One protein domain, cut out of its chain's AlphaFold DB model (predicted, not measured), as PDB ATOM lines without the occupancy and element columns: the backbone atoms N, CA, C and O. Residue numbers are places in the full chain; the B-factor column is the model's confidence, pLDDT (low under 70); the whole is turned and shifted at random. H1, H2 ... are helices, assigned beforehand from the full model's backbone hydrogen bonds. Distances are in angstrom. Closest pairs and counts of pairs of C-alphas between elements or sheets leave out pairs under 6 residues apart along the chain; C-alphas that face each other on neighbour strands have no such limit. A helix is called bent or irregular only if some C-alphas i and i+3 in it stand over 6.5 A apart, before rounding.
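This is residues 5 to 117 of the 139 residues of an uncharacterized protein of Candidatus Undinarchaeales archaeon ERR594346 U_76725 (UniProt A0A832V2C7). A long helix, H5, runs out of a small helical body as an arm: its first part packs on H3 within the body, and residues 102 to 117, of which 102 to 116 belong to H5, stick out free. In the body, H1 and H2 pack together at a steep angle, and H3 lies between that pair and the first part of H5, with the short H4 following H3. The printed part has 113 residues with five named helices, in the order H1, H2, H3, H4, H5, and no named strand; the class is all helix. The whole is loose, with a radius of gyration of the C-alphas of 16.8 A, and elongated, spanning 59 by 31 by 24 A, the arm making much of the length.

Begin with H1, residues 16 to 31, and H2, residues 44 to 61: they touch, and their closest C-alphas are those of Ala 17 and Ala 57, 5.0 A apart. They run opposite ways at a steep tilt of 48 degrees. Go on to H3, residues 66 to 74, which is close to H1 but not clearly touching, the closest C-alphas being those of Ala 16 and Glu 66, 6.5 A apart; the two run the same way at a shallow tilt of 9 degrees. H3 is also close to H2 but not clearly touching, with the C-alphas of Leu 60 and Ile 69 closest at 7.6 A. H5, residues 87 to 116, touches H3 with its residues 89 to 100 alone; the closest C-alphas are those of Ala 68 and Gln 97, 5.0 A apart, and the two run opposite ways at a steep tilt of 54 degrees. H4, residues 77 to 80, only just touches H5, with 3 pairs of C-alphas within 8 A, the closest those of Ala 78 and Leu 89 at 6.6 A; H5 touches H4 with residues 89 to 92 alone. H1 and H5 are apart. In the backbones of H1 and H3 every O i to N i+4 pair is within hydrogen-bond range; in H2 12 of 14 are and in H5 23 of 26, while H4 is too short for such a pair.

Find C-alpha 16 at (179.497, 177.096, 173.649); from there H1 runs 22.8 A to C-alpha 31. H2 runs 26.1 A from C-alpha 44 to C-alpha 61, and is only just irregular: C-alphas 45 and 48 are 6.8 A apart. H3 measures 12.5 A, and H4 is irregular, its C-alphas 77 and 80 being 7.2 A apart. H5 runs 45.4 A, from C-alpha 87 at (185.701, 187.063, 157.419) to C-alpha 116 at (160.870, 149.113, 158.304).

The two C-alphas farthest apart are those of Pro 44 and Ile 117, 60.7 A. Without residues 102 to 117, the body of 97 residues spans 38 by 26 by 19 A. The link from H1 to H2, residues 32 to 43, is long. The printed part has no cut. Mean pLDDT of the printed part is 88.0; look for low confidence, under 70, at residues 109 to 117.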
ATOM      1  N   PRO A   5     183.338 171.222 178.342       85.75
ATOM      2  CA  PRO A   5     184.309 171.322 179.427       85.75
ATOM      3  C   PRO A   5     185.120 172.615 179.282       85.75
ATOM      4  O   PRO A   5     185.633 172.911 178.198       85.75
ATOM      5  N   SER A   6     185.230 173.397 180.359       85.50
ATOM      6  CA  SER A   6     186.146 174.539 180.398       85.50
ATOM      7  C   SER A   6     187.579 174.054 180.543       85.50
ATOM      8  O   SER A   6     187.848 173.097 181.263       85.50
ATOM      9  N   ARG A   7     188.510 174.747 179.885       82.81
ATOM     10  CA  ARG A   7     189.950 174.486 180.043       82.81
ATOM     11  C   ARG A   7     190.557 175.299 181.183       82.81
ATOM     12  O   ARG A   7     191.593 174.929 181.722       82.81
ATOM     13  N   TYR A   8     189.910 176.408 181.546       85.06
ATOM     14  CA  TYR A   8     190.467 177.418 182.451       85.06
ATOM     15  C   TYR A   8     189.587 177.712 183.676       85.06
ATOM     16  O   TYR A   8     190.003 178.480 184.549       85.06
ATOM     17  N   SER A   9     188.394 177.109 183.759       78.69
ATOM     18  CA  SER A   9     187.521 177.092 184.938       78.69
ATOM     19  C   SER A   9     187.539 175.694 185.551       78.69
ATOM     20  O   SER A   9     186.858 174.832 185.013       78.69
ATOM     21  N   ASP A  10     188.286 175.505 186.644       76.75
ATOM     22  CA  ASP A  10     188.399 174.292 187.488       76.75
ATOM     23  C   ASP A  10     187.242 173.270 187.303       76.75
ATOM     24  O   ASP A  10     186.248 173.309 188.027       76.75
ATOM     25  N   ASP A  11     187.349 172.430 186.264       72.00
ATOM     26  CA  ASP A  11     186.427 171.356 185.848       72.00
ATOM     27  C   ASP A  11     184.939 171.716 185.654       72.00
ATOM     28  O   ASP A  11     184.048 170.860 185.655       72.00
ATOM     29  N   LYS A  12     184.630 172.995 185.416       84.50
ATOM     30  CA  LYS A  12     183.251 173.452 185.183       84.50
ATOM     31  C   LYS A  12     182.822 173.269 183.730       84.50
ATOM     32  O   LYS A  12     183.573 173.533 182.789       84.50
ATOM     33  N   LYS A  13     181.550 172.905 183.536       89.19
ATOM     34  CA  LYS A  13     180.897 172.967 182.223       89.19
ATOM     35  C   LYS A  13     180.530 174.410 181.890       89.19
ATOM     36  O   LYS A  13     179.897 175.097 182.689       89.19
ATOM     37  N   VAL A  14     180.880 174.843 180.688       89.81
ATOM     38  CA  VAL A  14     180.665 176.196 180.172       89.81
ATOM     39  C   VAL A  14     179.791 176.185 178.923       89.81
ATOM     40  O   VAL A  14     179.474 175.144 178.335       89.81
ATOM     41  N   THR A  15     179.325 177.372 178.548       92.38
ATOM     42  CA  THR A  15     178.540 177.578 177.329       92.38
ATOM     43  C   THR A  15     179.418 177.416 176.088       92.38
ATOM     44  O   THR A  15     180.638 177.577 176.156       92.38
ATOM     45  N   ALA A  16     178.796 177.140 174.936       92.19
ATOM     46  CA  ALA A  16     179.497 177.096 173.649       92.19
ATOM     47  C   ALA A  16     180.283 178.393 173.392       92.19
ATOM     48  O   ALA A  16     181.442 178.356 172.986       92.19
ATOM     49  N   ALA A  17     179.672 179.540 173.708       93.25
ATOM     50  CA  ALA A  17     180.283 180.853 173.534       93.25
ATOM     51  C   ALA A  17     181.571 181.003 174.353       93.25
ATOM     52  O   ALA A  17     182.598 181.428 173.825       93.25
ATOM     53  N   GLN A  18     181.530 180.622 175.633       93.19
ATOM     54  CA  GLN A  18     182.698 180.690 176.504       93.19
ATOM     55  C   GLN A  18     183.786 179.710 176.062       93.19
ATOM     56  O   GLN A  18     184.949 180.097 176.004       93.19
ATOM     57  N   TYR A  19     183.419 178.484 175.683       94.00
ATOM     58  CA  TYR A  19     184.366 177.502 175.156       94.00
ATOM     59  C   TYR A  19     185.114 178.024 173.918       94.00
ATOM     60  O   TYR A  19     186.341 177.945 173.849       94.00
ATOM     61  N   LEU A  20     184.392 178.614 172.960       93.62
ATOM     62  CA  LEU A  20     184.981 179.206 171.756       93.62
ATOM     63  C   LEU A  20     185.886 180.402 172.083       93.62
ATOM     64  O   LEU A  20     186.968 180.533 171.511       93.62
ATOM     65  N   ALA A  21     185.468 181.260 173.017       94.38
ATOM     66  CA  ALA A  21     186.262 182.405 173.448       94.38
ATOM     67  C   ALA A  21     187.559 181.976 174.160       94.38
ATOM     68  O   ALA A  21     188.625 182.506 173.846       94.38
ATOM     69  N   GLU A  22     187.488 180.993 175.066       93.19
ATOM     70  CA  GLU A  22     188.656 180.394 175.730       93.19
ATOM     71  C   GLU A  22     189.641 179.834 174.700       93.19
ATOM     72  O   GLU A  22     190.826 180.163 174.735       93.19
ATOM     73  N   PHE A  23     189.138 179.074 173.727       92.62
ATOM     74  CA  PHE A  23     189.946 178.468 172.673       92.62
ATOM     75  C   PHE A  23     190.680 179.505 171.802       92.62
ATOM     76  O   PHE A  23     191.840 179.326 171.429       92.62
ATOM     77  N   MET A  24     190.029 180.628 171.493       93.31
ATOM     78  CA  MET A  24     190.644 181.713 170.720       93.31
ATOM     79  C   MET A  24     191.692 182.475 171.528       93.31
ATOM     80  O   MET A  24     192.759 182.807 171.005       93.31
ATOM     81  N   CYS A  25     191.425 182.725 172.811       93.06
ATOM     82  CA  CYS A  25     192.406 183.326 173.711       93.06
ATOM     83  C   CYS A  25     193.640 182.431 173.885       93.06
ATOM     84  O   CYS A  25     194.757 182.943 173.841       93.06
ATOM     85  N   GLU A  26     193.453 181.116 173.998       92.31
ATOM     86  CA  GLU A  26     194.533 180.128 174.051       92.31
ATOM     87  C   GLU A  26     195.405 180.176 172.793       92.31
ATOM     88  O   GLU A  26     196.619 180.357 172.893       92.31
ATOM     89  N   ARG A  27     194.803 180.132 171.597       91.50
ATOM     90  CA  ARG A  27     195.551 180.285 170.335       91.50
ATOM     91  C   ARG A  27     196.333 181.589 170.274       91.50
ATOM     92  O   ARG A  27     197.471 181.624 169.807       91.50
ATOM     93  N   GLN A  28     195.726 182.679 170.733       91.31
ATOM     94  CA  GLN A  28     196.381 183.978 170.759       91.31
ATOM     95  C   GLN A  28     197.554 184.012 171.753       91.31
ATOM     96  O   GLN A  28     198.553 184.680 171.478       91.31
ATOM     97  N   ALA A  29     197.448 183.312 172.883       92.06
ATOM     98  CA  ALA A  29     198.520 183.166 173.864       92.06
ATOM     99  C   ALA A  29     199.682 182.344 173.290       92.06
ATOM    100  O   ALA A  29     200.819 182.816 173.305       92.06
ATOM    101  N   GLN A  30     199.373 181.205 172.658       91.25
ATOM    102  CA  GLN A  30     200.338 180.349 171.962       91.25
ATOM    103  C   GLN A  30     201.104 181.119 170.880       91.25
ATOM    104  O   GLN A  30     202.331 181.071 170.839       91.25
ATOM    105  N   LYS A  31     200.404 181.915 170.057       90.00
ATOM    106  CA  LYS A  31     201.039 182.786 169.051       90.00
ATOM    107  C   LYS A  31     202.047 183.752 169.674       90.00
ATOM    108  O   LYS A  31     203.103 184.003 169.104       90.00
ATOM    109  N   ASN A  32     201.711 184.297 170.839       89.56
ATOM    110  CA  ASN A  32     202.539 185.268 171.547       89.56
ATOM    111  C   ASN A  32     203.590 184.612 172.457       89.56
ATOM    112  O   ASN A  32     204.252 185.337 173.194       89.56
ATOM    113  N   LYS A  33     203.720 183.274 172.440       90.50
ATOM    114  CA  LYS A  33     204.582 182.499 173.349       90.50
ATOM    115  C   LYS A  33     204.344 182.842 174.829       90.50
ATOM    116  O   LYS A  33     205.278 182.889 175.620       90.50
ATOM    117  N   LYS A  34     203.089 183.135 175.187       88.69
ATOM    118  CA  LYS A  34     202.670 183.410 176.564       88.69
ATOM    119  C   LYS A  34     201.844 182.251 177.088       88.69
ATOM    120  O   LYS A  34     201.012 181.708 176.364       88.69
ATOM    121  N   GLU A  35     202.020 181.945 178.362       86.12
ATOM    122  CA  GLU A  35     201.122 181.038 179.062       86.12
ATOM    123  C   GLU A  35     199.805 181.745 179.383       86.12
ATOM    124  O   GLU A  35     199.776 182.936 179.718       86.12
ATOM    125  N   LEU A  36     198.697 181.015 179.242       89.00
ATOM    126  CA  LEU A  36     197.377 181.508 179.606       89.00
ATOM    127  C   LEU A  36     197.024 180.971 181.003       89.00
ATOM    128  O   LEU A  36     196.803 179.767 181.140       89.00
ATOM    129  N   PRO A  37     196.984 181.822 182.042       88.31
ATOM    130  CA  PRO A  37     196.719 181.366 183.402       88.31
ATOM    131  C   PRO A  37     195.259 180.932 183.585       88.31
ATOM    132  O   PRO A  37     194.360 181.329 182.837       88.31
ATOM    133  N   LYS A  38     194.996 180.146 184.636       88.50
ATOM    134  CA  LYS A  38     193.622 179.844 185.063       88.50
ATOM    135  C   LYS A  38     192.859 181.143 185.339       88.50
ATOM    136  O   LYS A  38     193.420 182.097 185.873       88.50
ATOM    137  N   LYS A  39     191.571 181.184 184.980       88.00
ATOM    138  CA  LYS A  39     190.704 182.367 185.157       88.00
ATOM    139  C   LYS A  39     191.296 183.661 184.568       88.00
ATOM    140  O   LYS A  39     191.096 184.748 185.109       88.00
ATOM    141  N   PHE A  40     191.995 183.557 183.431       90.69
ATOM    142  CA  PHE A  40     192.672 184.678 182.765       90.69
ATOM    143  C   PHE A  40     191.762 185.882 182.472       90.69
ATOM    144  O   PHE A  40     192.255 186.997 182.338       90.69
ATOM    145  N   TRP A  41     190.441 185.700 182.384       89.88
ATOM    146  CA  TRP A  41     189.483 186.798 182.207       89.88
ATOM    147  C   TRP A  41     189.468 187.803 183.367       89.88
ATOM    148  O   TRP A  41     188.969 188.910 183.172       89.88
ATOM    149  N   ASN A  42     190.039 187.465 184.526       89.38
ATOM    150  CA  ASN A  42     190.252 188.397 185.637       89.38
ATOM    151  C   ASN A  42     191.461 189.323 185.416       89.38
ATOM    152  O   ASN A  42     191.593 190.332 186.102       89.38
ATOM    153  N   LEU A  43     192.345 189.004 184.464       91.12
ATOM    154  CA  LEU A  43     193.533 189.803 184.183       91.12
ATOM    155  C   LEU A  43     193.213 190.931 183.196       91.12
ATOM    156  O   LEU A  43     192.730 190.645 182.096       91.12
ATOM    157  N   PRO A  44     193.593 192.188 183.489       88.69
ATOM    158  CA  PRO A  44     193.198 193.350 182.691       88.69
ATOM    159  C   PRO A  44     193.641 193.262 181.223       88.69
ATOM    160  O   PRO A  44     192.925 193.716 180.327       88.69
ATOM    161  N   HIS A  45     194.784 192.618 180.954       87.88
ATOM    162  CA  HIS A  45     195.274 192.381 179.592       87.88
ATOM    163  C   HIS A  45     194.334 191.490 178.765       87.88
ATOM    164  O   HIS A  45     194.166 191.691 177.559       87.88
ATOM    165  N   TRP A  46     193.726 190.490 179.403       91.69
ATOM    166  CA  TRP A  46     192.930 189.477 178.728       91.69
ATOM    167  C   TRP A  46     191.430 189.726 178.816       91.69
ATOM    168  O   TRP A  46     190.724 189.350 177.884       91.69
ATOM    169  N   THR A  47     190.931 190.406 179.855       92.31
ATOM    170  CA  THR A  47     189.495 190.672 180.046       92.31
ATOM    171  C   THR A  47     188.858 191.298 178.809       92.31
ATOM    172  O   THR A  47     187.812 190.839 178.350       92.31
ATOM    173  N   LYS A  48     189.498 192.322 178.224       92.12
ATOM    174  CA  LYS A  48     188.977 193.007 177.028       92.12
ATOM    175  C   LYS A  48     188.929 192.071 175.817       92.12
ATOM    176  O   LYS A  48     187.914 192.009 175.124       92.12
ATOM    177  N   LYS A  49     190.001 191.302 175.591       92.38
ATOM    178  CA  LYS A  49     190.090 190.337 174.481       92.38
ATOM    179  C   LYS A  49     189.056 189.227 174.630       92.38
ATOM    180  O   LYS A  49     188.336 188.942 173.680       92.38
ATOM    181  N   PHE A  50     188.941 188.668 175.829       94.50
ATOM    182  CA  PHE A  50     187.985 187.621 176.153       94.50
ATOM    183  C   PHE A  50     186.547 188.083 175.924       94.50
ATOM    184  O   PHE A  50     185.815 187.430 175.187       94.50
ATOM    185  N   LYS A  51     186.161 189.250 176.460       93.69
ATOM    186  CA  LYS A  51     184.826 189.825 176.237       93.69
ATOM    187  C   LYS A  51     184.543 190.030 174.748       93.69
ATOM    188  O   LYS A  51     183.478 189.649 174.276       93.69
ATOM    189  N   SER A  52     185.503 190.567 173.990       94.25
ATOM    190  CA  SER A  52     185.349 190.758 172.541       94.25
ATOM    191  C   SER A  52     185.116 189.442 171.789       94.25
ATOM    192  O   SER A  52     184.244 189.381 170.919       94.25
ATOM    193  N   GLN A  53     185.864 188.384 172.127       94.75
ATOM    194  CA  GLN A  53     185.667 187.058 171.530       94.75
ATOM    195  C   GLN A  53     184.345 186.428 171.976       94.75
ATOM    196  O   GLN A  53     183.660 185.820 171.163       94.75
ATOM    197  N   LEU A  54     183.932 186.637 173.227       95.12
ATOM    198  CA  LEU A  54     182.655 186.152 173.743       95.12
ATOM    199  C   LEU A  54     181.467 186.772 172.991       95.12
ATOM    200  O   LEU A  54     180.561 186.053 172.575       95.12
ATOM    201  N   PHE A  55     181.489 188.087 172.749       95.00
ATOM    202  CA  PHE A  55     180.468 188.754 171.932       95.00
ATOM    203  C   PHE A  55     180.453 188.243 170.490       95.00
ATOM    204  O   PHE A  55     179.380 188.014 169.936       95.00
ATOM    205  N   ALA A  56     181.627 188.035 169.891       95.00
ATOM    206  CA  ALA A  56     181.724 187.466 168.550       95.00
ATOM    207  C   ALA A  56     181.149 186.039 168.496       95.00
ATOM    208  O   ALA A  56     180.384 185.722 167.590       95.00
ATOM    209  N   ALA A  57     181.439 185.211 169.504       95.44
ATOM    210  CA  ALA A  57     180.897 183.861 169.614       95.44
ATOM    211  C   ALA A  57     179.365 183.866 169.704       95.44
ATOM    212  O   ALA A  57     178.712 183.105 168.998       95.44
ATOM    213  N   TYR A  58     178.777 184.751 170.518       95.31
ATOM    214  CA  TYR A  58     177.320 184.897 170.573       95.31
ATOM    215  C   TYR A  58     176.715 185.358 169.246       95.31
ATOM    216  O   TYR A  58     175.622 184.917 168.908       95.31
ATOM    217  N   GLY A  59     177.404 186.218 168.491       94.94
ATOM    218  CA  GLY A  59     176.983 186.599 167.143       94.94
ATOM    219  C   GLY A  59     176.909 185.392 166.206       94.94
ATOM    220  O   GLY A  59     175.882 185.174 165.574       94.94
ATOM    221  N   LEU A  60     177.955 184.562 166.186       94.62
ATOM    222  CA  LEU A  60     178.003 183.358 165.350       94.62
ATOM    223  C   LEU A  60     176.966 182.309 165.763       94.62
ATOM    224  O   LEU A  60     176.332 181.714 164.900       94.62
ATOM    225  N   LEU A  61     176.743 182.119 167.066       94.94
ATOM    226  CA  LEU A  61     175.757 181.163 167.588       94.94
ATOM    227  C   LEU A  61     174.302 181.531 167.255       94.94
ATOM    228  O   LEU A  61     173.422 180.692 167.404       94.94
ATOM    229  N   LYS A  62     174.032 182.774 166.833       94.75
ATOM    230  CA  LYS A  62     172.716 183.167 166.302       94.75
ATOM    231  C   LYS A  62     172.520 182.752 164.844       94.75
ATOM    232  O   LYS A  62     171.381 182.664 164.406       94.75
ATOM    233  N   LEU A  63     173.611 182.561 164.103       93.38
ATOM    234  CA  LEU A  63     173.597 182.303 162.663       93.38
ATOM    235  C   LEU A  63     173.821 180.823 162.334       93.38
ATOM    236  O   LEU A  63     173.245 180.317 161.377       93.38
ATOM    237  N   TYR A  64     174.646 180.134 163.123       95.19
ATOM    238  CA  TYR A  64     175.112 178.781 162.833       95.19
ATOM    239  C   TYR A  64     174.959 177.845 164.034       95.19
ATOM    240  O   TYR A  64     174.880 178.278 165.185       95.19
ATOM    241  N   ASP A  65     174.969 176.539 163.759       93.75
ATOM    242  CA  ASP A  65     174.927 175.494 164.782       93.75
ATOM    243  C   ASP A  65     176.242 175.475 165.586       93.75
ATOM    244  O   ASP A  65     177.342 175.598 165.033       93.75
ATOM    245  N   GLU A  66     176.144 175.283 166.906       93.94
ATOM    246  CA  GLU A  66     177.302 175.223 167.810       93.94
ATOM    247  C   GLU A  66     178.351 174.198 167.350       93.94
ATOM    248  O   GLU A  66     179.559 174.429 167.464       93.94
ATOM    249  N   VAL A  67     177.903 173.072 166.786       92.31
ATOM    250  CA  VAL A  67     178.779 171.995 166.327       92.31
ATOM    251  C   VAL A  67     179.521 172.404 165.059       92.31
ATOM    252  O   VAL A  67     180.717 172.125 164.951       92.31
ATOM    253  N   ALA A  68     178.854 173.096 164.133       94.38
ATOM    254  CA  ALA A  68     179.471 173.575 162.898       94.38
ATOM    255  C   ALA A  68     180.581 174.589 163.196       94.38
ATOM    256  O   ALA A  68     181.692 174.456 162.680       94.38
ATOM    257  N   ILE A  69     180.334 175.527 164.117       94.88
ATOM    258  CA  ILE A  69     181.334 176.525 164.524       94.88
ATOM    259  C   ILE A  69     182.550 175.844 165.163       94.88
ATOM    260  O   ILE A  69     183.691 176.167 164.837       94.88
ATOM    261  N   ILE A  70     182.338 174.867 166.052       93.06
ATOM    262  CA  ILE A  70     183.442 174.148 166.705       93.06
ATOM    263  C   ILE A  70     184.249 173.323 165.695       93.06
ATOM    264  O   ILE A  70     185.481 173.306 165.781       93.06
ATOM    265  N   ARG A  71     183.584 172.654 164.740       93.50
ATOM    266  CA  ARG A  71     184.252 171.925 163.649       93.50
ATOM    267  C   ARG A  71     185.092 172.875 162.798       93.50
ATOM    268  O   ARG A  71     186.275 172.612 162.598       93.50
ATOM    269  N   ALA A  72     184.522 174.011 162.399       94.31
ATOM    270  CA  ALA A  72     185.209 175.035 161.621       94.31
ATOM    271  C   ALA A  72     186.444 175.559 162.345       94.31
ATOM    272  O   ALA A  72     187.539 175.540 161.796       94.31
ATOM    273  N   VAL A  73     186.305 175.931 163.615       92.69
ATOM    274  CA  VAL A  73     187.412 176.452 164.419       92.69
ATOM    275  C   VAL A  73     188.532 175.420 164.600       92.69
ATOM    276  O   VAL A  73     189.704 175.798 164.609       92.69
ATOM    277  N   LYS A  74     188.214 174.126 164.708       91.25
ATOM    278  CA  LYS A  74     189.199 173.033 164.826       91.25
ATOM    279  C   LYS A  74     189.791 172.570 163.491       91.25
ATOM    280  O   LYS A  74     190.744 171.793 163.513       91.25
ATOM    281  N   SER A  75     189.253 173.021 162.362       92.75
ATOM    282  CA  SER A  75     189.763 172.667 161.037       92.75
ATOM    283  C   SER A  75     191.206 173.149 160.836       92.75
ATOM    284  O   SER A  75     191.656 174.122 161.452       92.75
ATOM    285  N   LYS A  76     191.932 172.472 159.938       89.62
ATOM    286  CA  LYS A  76     193.292 172.875 159.540       89.62
ATOM    287  C   LYS A  76     193.295 174.264 158.888       89.62
ATOM    288  O   LYS A  76     194.206 175.050 159.124       89.62
ATOM    289  N   GLU A  77     192.245 174.589 158.141       88.94
ATOM    290  CA  GLU A  77     192.071 175.873 157.452       88.94
ATOM    291  C   GLU A  77     191.964 177.039 158.443       88.94
ATOM    292  O   GLU A  77     192.606 178.077 158.282       88.94
ATOM    293  N   ALA A  78     191.236 176.838 159.545       90.69
ATOM    294  CA  ALA A  78     191.077 177.848 160.583       90.69
ATOM    295  C   ALA A  78     192.238 177.898 161.590       90.69
ATOM    296  O   ALA A  78     192.185 178.684 162.539       90.69
ATOM    297  N   GLN A  79     193.292 177.088 161.439       88.38
ATOM    298  CA  GLN A  79     194.384 177.012 162.418       88.38
ATOM    299  C   GLN A  79     195.136 178.343 162.572       88.38
ATOM    300  O   GLN A  79     195.589 178.677 163.667       88.38
ATOM    301  N   ARG A  80     195.232 179.125 161.491       88.12
ATOM    302  CA  ARG A  80     195.892 180.444 161.473       88.12
ATOM    303  C   ARG A  80     194.949 181.597 161.836       88.12
ATOM    304  O   ARG A  80     195.359 182.756 161.794       88.12
ATOM    305  N   ILE A  81     193.702 181.293 162.195       91.06
ATOM    306  CA  ILE A  81     192.696 182.277 162.587       91.06
ATOM    307  C   ILE A  81     192.707 182.430 164.111       91.06
ATOM    308  O   ILE A  81     192.527 181.467 164.860       91.06
ATOM    309  N   TYR A  82     192.895 183.674 164.555       90.31
ATOM    310  CA  TYR A  82     193.002 184.052 165.971       90.31
ATOM    311  C   TYR A  82     191.803 184.873 166.475       90.31
ATOM    312  O   TYR A  82     191.806 185.347 167.609       90.31
ATOM    313  N   SER A  83     190.796 185.094 165.627       90.44
ATOM    314  CA  SER A  83     189.616 185.892 165.958       90.44
ATOM    315  C   SER A  83     188.364 185.301 165.330       90.44
ATOM    316  O   SER A  83     188.354 184.996 164.141       90.44
ATOM    317  N   LEU A  84     187.284 185.234 166.111       91.31
ATOM    318  CA  LEU A  84     185.968 184.790 165.636       91.31
ATOM    319  C   LEU A  84     185.304 185.777 164.670       91.31
ATOM    320  O   LEU A  84     184.312 185.442 164.041       91.31
ATOM    321  N   ARG A  85     185.835 186.999 164.555       89.69
ATOM    322  CA  ARG A  85     185.325 188.033 163.638       89.69
ATOM    323  C   ARG A  85     186.010 188.012 162.271       89.69
ATOM    324  O   ARG A  85     185.776 188.911 161.472       89.69
ATOM    325  N   ALA A  86     186.927 187.074 162.037       91.00
ATOM    326  CA  ALA A  86     187.639 187.005 160.769       91.00
ATOM    327  C   ALA A  86     186.660 186.624 159.642       91.00
ATOM    328  O   ALA A  86     185.960 185.624 159.794       91.00
ATOM    329  N   PRO A  87     186.630 187.355 158.513       88.75
ATOM    330  CA  PRO A  87     185.701 187.063 157.419       88.75
ATOM    331  C   PRO A  87     185.950 185.673 156.826       88.75
ATOM    332  O   PRO A  87     185.011 184.924 156.599       88.75
ATOM    333  N   THR A  88     187.216 185.262 156.722       90.56
ATOM    334  CA  THR A  88     187.595 183.919 156.262       90.56
ATOM    335  C   THR A  88     187.043 182.801 157.145       90.56
ATOM    336  O   THR A  88     186.907 181.675 156.686       90.56
ATOM    337  N   LEU A  89     186.760 183.070 158.426       91.75
ATOM    338  CA  LEU A  89     186.174 182.065 159.308       91.75
ATOM    339  C   LEU A  89     184.697 181.834 158.983       91.75
ATOM    340  O   LEU A  89     184.235 180.705 159.103       91.75
ATOM    341  N   ASP A  90     183.975 182.880 158.582       92.94
ATOM    342  CA  ASP A  90     182.555 182.790 158.240       92.94
ATOM    343  C   ASP A  90     182.335 181.824 157.066       92.94
ATOM    344  O   ASP A  90     181.483 180.942 157.147       92.94
ATOM    345  N   ASP A  91     183.181 181.895 156.037       93.25
ATOM    346  CA  ASP A  91     183.115 180.993 154.881       93.25
ATOM    347  C   ASP A  91     183.404 179.532 155.261       93.25
ATOM    348  O   ASP A  91     182.684 178.621 154.843       93.25
ATOM    349  N   ILE A  92     184.391 179.299 156.135       94.06
ATOM    350  CA  ILE A  92     184.693 177.954 156.655       94.06
ATOM    351  C   ILE A  92     183.510 177.426 157.480       94.06
ATOM    352  O   ILE A  92     183.156 176.251 157.381       94.06
ATOM    353  N   ILE A  93     182.873 178.277 158.295       94.94
ATOM    354  CA  ILE A  93     181.698 177.886 159.084       94.94
ATOM    355  C   ILE A  93     180.531 177.521 158.167       94.94
ATOM    356  O   ILE A  93     179.895 176.498 158.416       94.94
ATOM    357  N   LYS A  94     180.269 178.288 157.102       94.75
ATOM    358  CA  LYS A  94     179.215 177.966 156.125       94.75
ATOM    359  C   LYS A  94     179.422 176.593 155.502       94.75
ATOM    360  O   LYS A  94     178.477 175.808 155.444       94.75
ATOM    361  N   GLU A  95     180.647 176.275 155.092       94.06
ATOM    362  CA  GLU A  95     180.927 174.966 154.504       94.06
ATOM    363  C   GLU A  95     180.757 173.837 155.531       94.06
ATOM    364  O   GLU A  95     180.115 172.824 155.249       94.06
ATOM    365  N   GLN A  96     181.228 174.032 156.766       93.69
ATOM    366  CA  GLN A  96     181.024 173.054 157.840       93.69
ATOM    367  C   GLN A  96     179.549 172.897 158.232       93.69
ATOM    368  O   GLN A  96     179.116 171.786 158.540       93.69
ATOM    369  N   GLN A  97     178.765 173.976 158.194       94.25
ATOM    370  CA  GLN A  97     177.321 173.939 158.407       94.25
ATOM    371  C   GLN A  97     176.647 173.119 157.306       94.25
ATOM    372  O   GLN A  97     175.835 172.247 157.610       94.25
ATOM    373  N   ARG A  98     177.023 173.333 156.039       93.94
ATOM    374  CA  ARG A  98     176.507 172.562 154.900       93.94
ATOM    375  C   ARG A  98     176.796 171.071 155.060       93.94
ATOM    376  O   ARG A  98     175.883 170.260 154.942       93.94
ATOM    377  N   MET A  99     178.035 170.710 155.397       92.00
ATOM    378  CA  MET A  99     178.414 169.316 155.666       92.00
ATOM    379  C   MET A  99     177.598 168.710 156.814       92.00
ATOM    380  O   MET A  99     177.118 167.584 156.711       92.00
ATOM    381  N   LEU A 100     177.393 169.468 157.891       92.38
ATOM    382  CA  LEU A 100     176.640 169.019 159.057       92.38
ATOM    383  C   LEU A 100     175.151 168.790 158.748       92.38
ATOM    384  O   LEU A 100     174.567 167.828 159.243       92.38
ATOM    385  N   GLU A 101     174.540 169.624 157.910       92.06
ATOM    386  CA  GLU A 101     173.165 169.409 157.452       92.06
ATOM    387  C   GLU A 101     173.051 168.194 156.515       92.06
ATOM    388  O   GLU A 101     172.104 167.415 156.641       92.06
ATOM    389  N   LEU A 102     174.046 167.949 155.650       90.75
ATOM    390  CA  LEU A 102     174.112 166.725 154.839       90.75
ATOM    391  C   LEU A 102     174.245 165.467 155.711       90.75
ATOM    392  O   LEU A 102     173.561 164.473 155.460       90.75
ATOM    393  N   ASP A 103     175.082 165.505 156.752       88.25
ATOM    394  CA  ASP A 103     175.225 164.409 157.720       88.25
ATOM    395  C   ASP A 103     173.892 164.129 158.433       88.25
ATOM    396  O   ASP A 103     173.469 162.975 158.559       88.25
ATOM    397  N   LYS A 104     173.199 165.189 158.875       88.12
ATOM    398  CA  LYS A 104     171.882 165.094 159.521       88.12
ATOM    399  C   LYS A 104     170.824 164.519 158.573       88.12
ATOM    400  O   LYS A 104     169.995 163.734 159.027       88.12
ATOM    401  N   ALA A 105     170.841 164.886 157.291       86.00
ATOM    402  CA  ALA A 105     169.920 164.352 156.287       86.00
ATOM    403  C   ALA A 105     170.142 162.846 156.072       86.00
ATOM    404  O   ALA A 105     169.230 162.055 156.301       86.00
ATOM    405  N   LYS A 106     171.389 162.431 155.804       84.69
ATOM    406  CA  LYS A 106     171.750 161.011 155.631       84.69
ATOM    407  C   LYS A 106     171.388 160.155 156.846       84.69
ATOM    408  O   LYS A 106     170.933 159.021 156.704       84.69
ATOM    409  N   ALA A 107     171.584 160.685 158.055       76.94
ATOM    410  CA  ALA A 107     171.238 159.983 159.288       76.94
ATOM    411  C   ALA A 107     169.721 159.787 159.460       76.94
ATOM    412  O   ALA A 107     169.303 158.784 160.042       76.94
ATOM    413  N   LYS A 108     168.893 160.712 158.954       73.12
ATOM    414  CA  LYS A 108     167.431 160.558 158.940       73.12
ATOM    415  C   LYS A 108     167.016 159.466 157.959       73.12
ATOM    416  O   LYS A 108     166.271 158.575 158.360       73.12
ATOM    417  N   ASP A 109     167.573 159.467 156.750       68.50
ATOM    418  CA  ASP A 109     167.262 158.467 155.720       68.50
ATOM    419  C   ASP A 109     167.634 157.045 156.175       68.50
ATOM    420  O   ASP A 109     166.836 156.114 156.075       68.50
ATOM    421  N   ALA A 110     168.804 156.874 156.804       62.22
ATOM    422  CA  ALA A 110     169.229 155.585 157.356       62.22
ATOM    423  C   ALA A 110     168.349 155.088 158.522       62.22
ATOM    424  O   ALA A 110     168.253 153.882 158.763       62.22
ATOM    425  N   ASN A 111     167.717 155.995 159.272       58.75
ATOM    426  CA  ASN A 111     166.840 155.643 160.392       58.75
ATOM    427  C   ASN A 111     165.420 155.281 159.921       58.75
ATOM    428  O   ASN A 111     164.771 154.446 160.549       58.75
ATOM    429  N   VAL A 112     164.961 155.843 158.797       57.38
ATOM    430  CA  VAL A 112     163.722 155.405 158.131       57.38
ATOM    431  C   VAL A 112     163.871 153.951 157.673       57.38
ATOM    432  O   VAL A 112     163.109 153.102 158.125       57.38
ATOM    433  N   VAL A 113     164.951 153.619 156.953       54.19
ATOM    434  CA  VAL A 113     165.212 152.244 156.472       54.19
ATOM    435  C   VAL A 113     165.286 151.215 157.612       54.19
ATOM    436  O   VAL A 113     164.855 150.076 157.456       54.19
ATOM    437  N   ARG A 114     165.808 151.585 158.790       49.78
ATOM    438  CA  ARG A 114     165.911 150.664 159.940       49.78
ATOM    439  C   ARG A 114     164.581 150.392 160.643       49.78
ATOM    440  O   ARG A 114     164.446 149.326 161.238       49.78
ATOM    441  N   LYS A 115     163.616 151.316 160.611       48.72
ATOM    442  CA  LYS A 115     162.308 151.103 161.257       48.72
ATOM    443  C   LYS A 115     161.412 150.144 160.474       48.72
ATOM    444  O   LYS A 115     160.598 149.465 161.099       48.72
ATOM    445  N   ASP A 116     161.622 150.030 159.167       50.94
ATOM    446  CA  ASP A 116     160.870 149.113 158.304       50.94
ATOM    447  C   ASP A 116     161.386 147.666 158.377       50.94
ATOM    448  O   ASP A 116     160.656 146.721 158.085       50.94
ATOM    449  N   ILE A 117     162.606 147.453 158.880       53.97
ATOM    450  CA  ILE A 117     163.157 146.119 159.151       53.97
ATOM    451  C   ILE A 117     162.916 145.760 160.626       53.97
ATOM    452  O   ILE A 117     163.840 145.465 161.383       53.97
TER     453      ILE A 117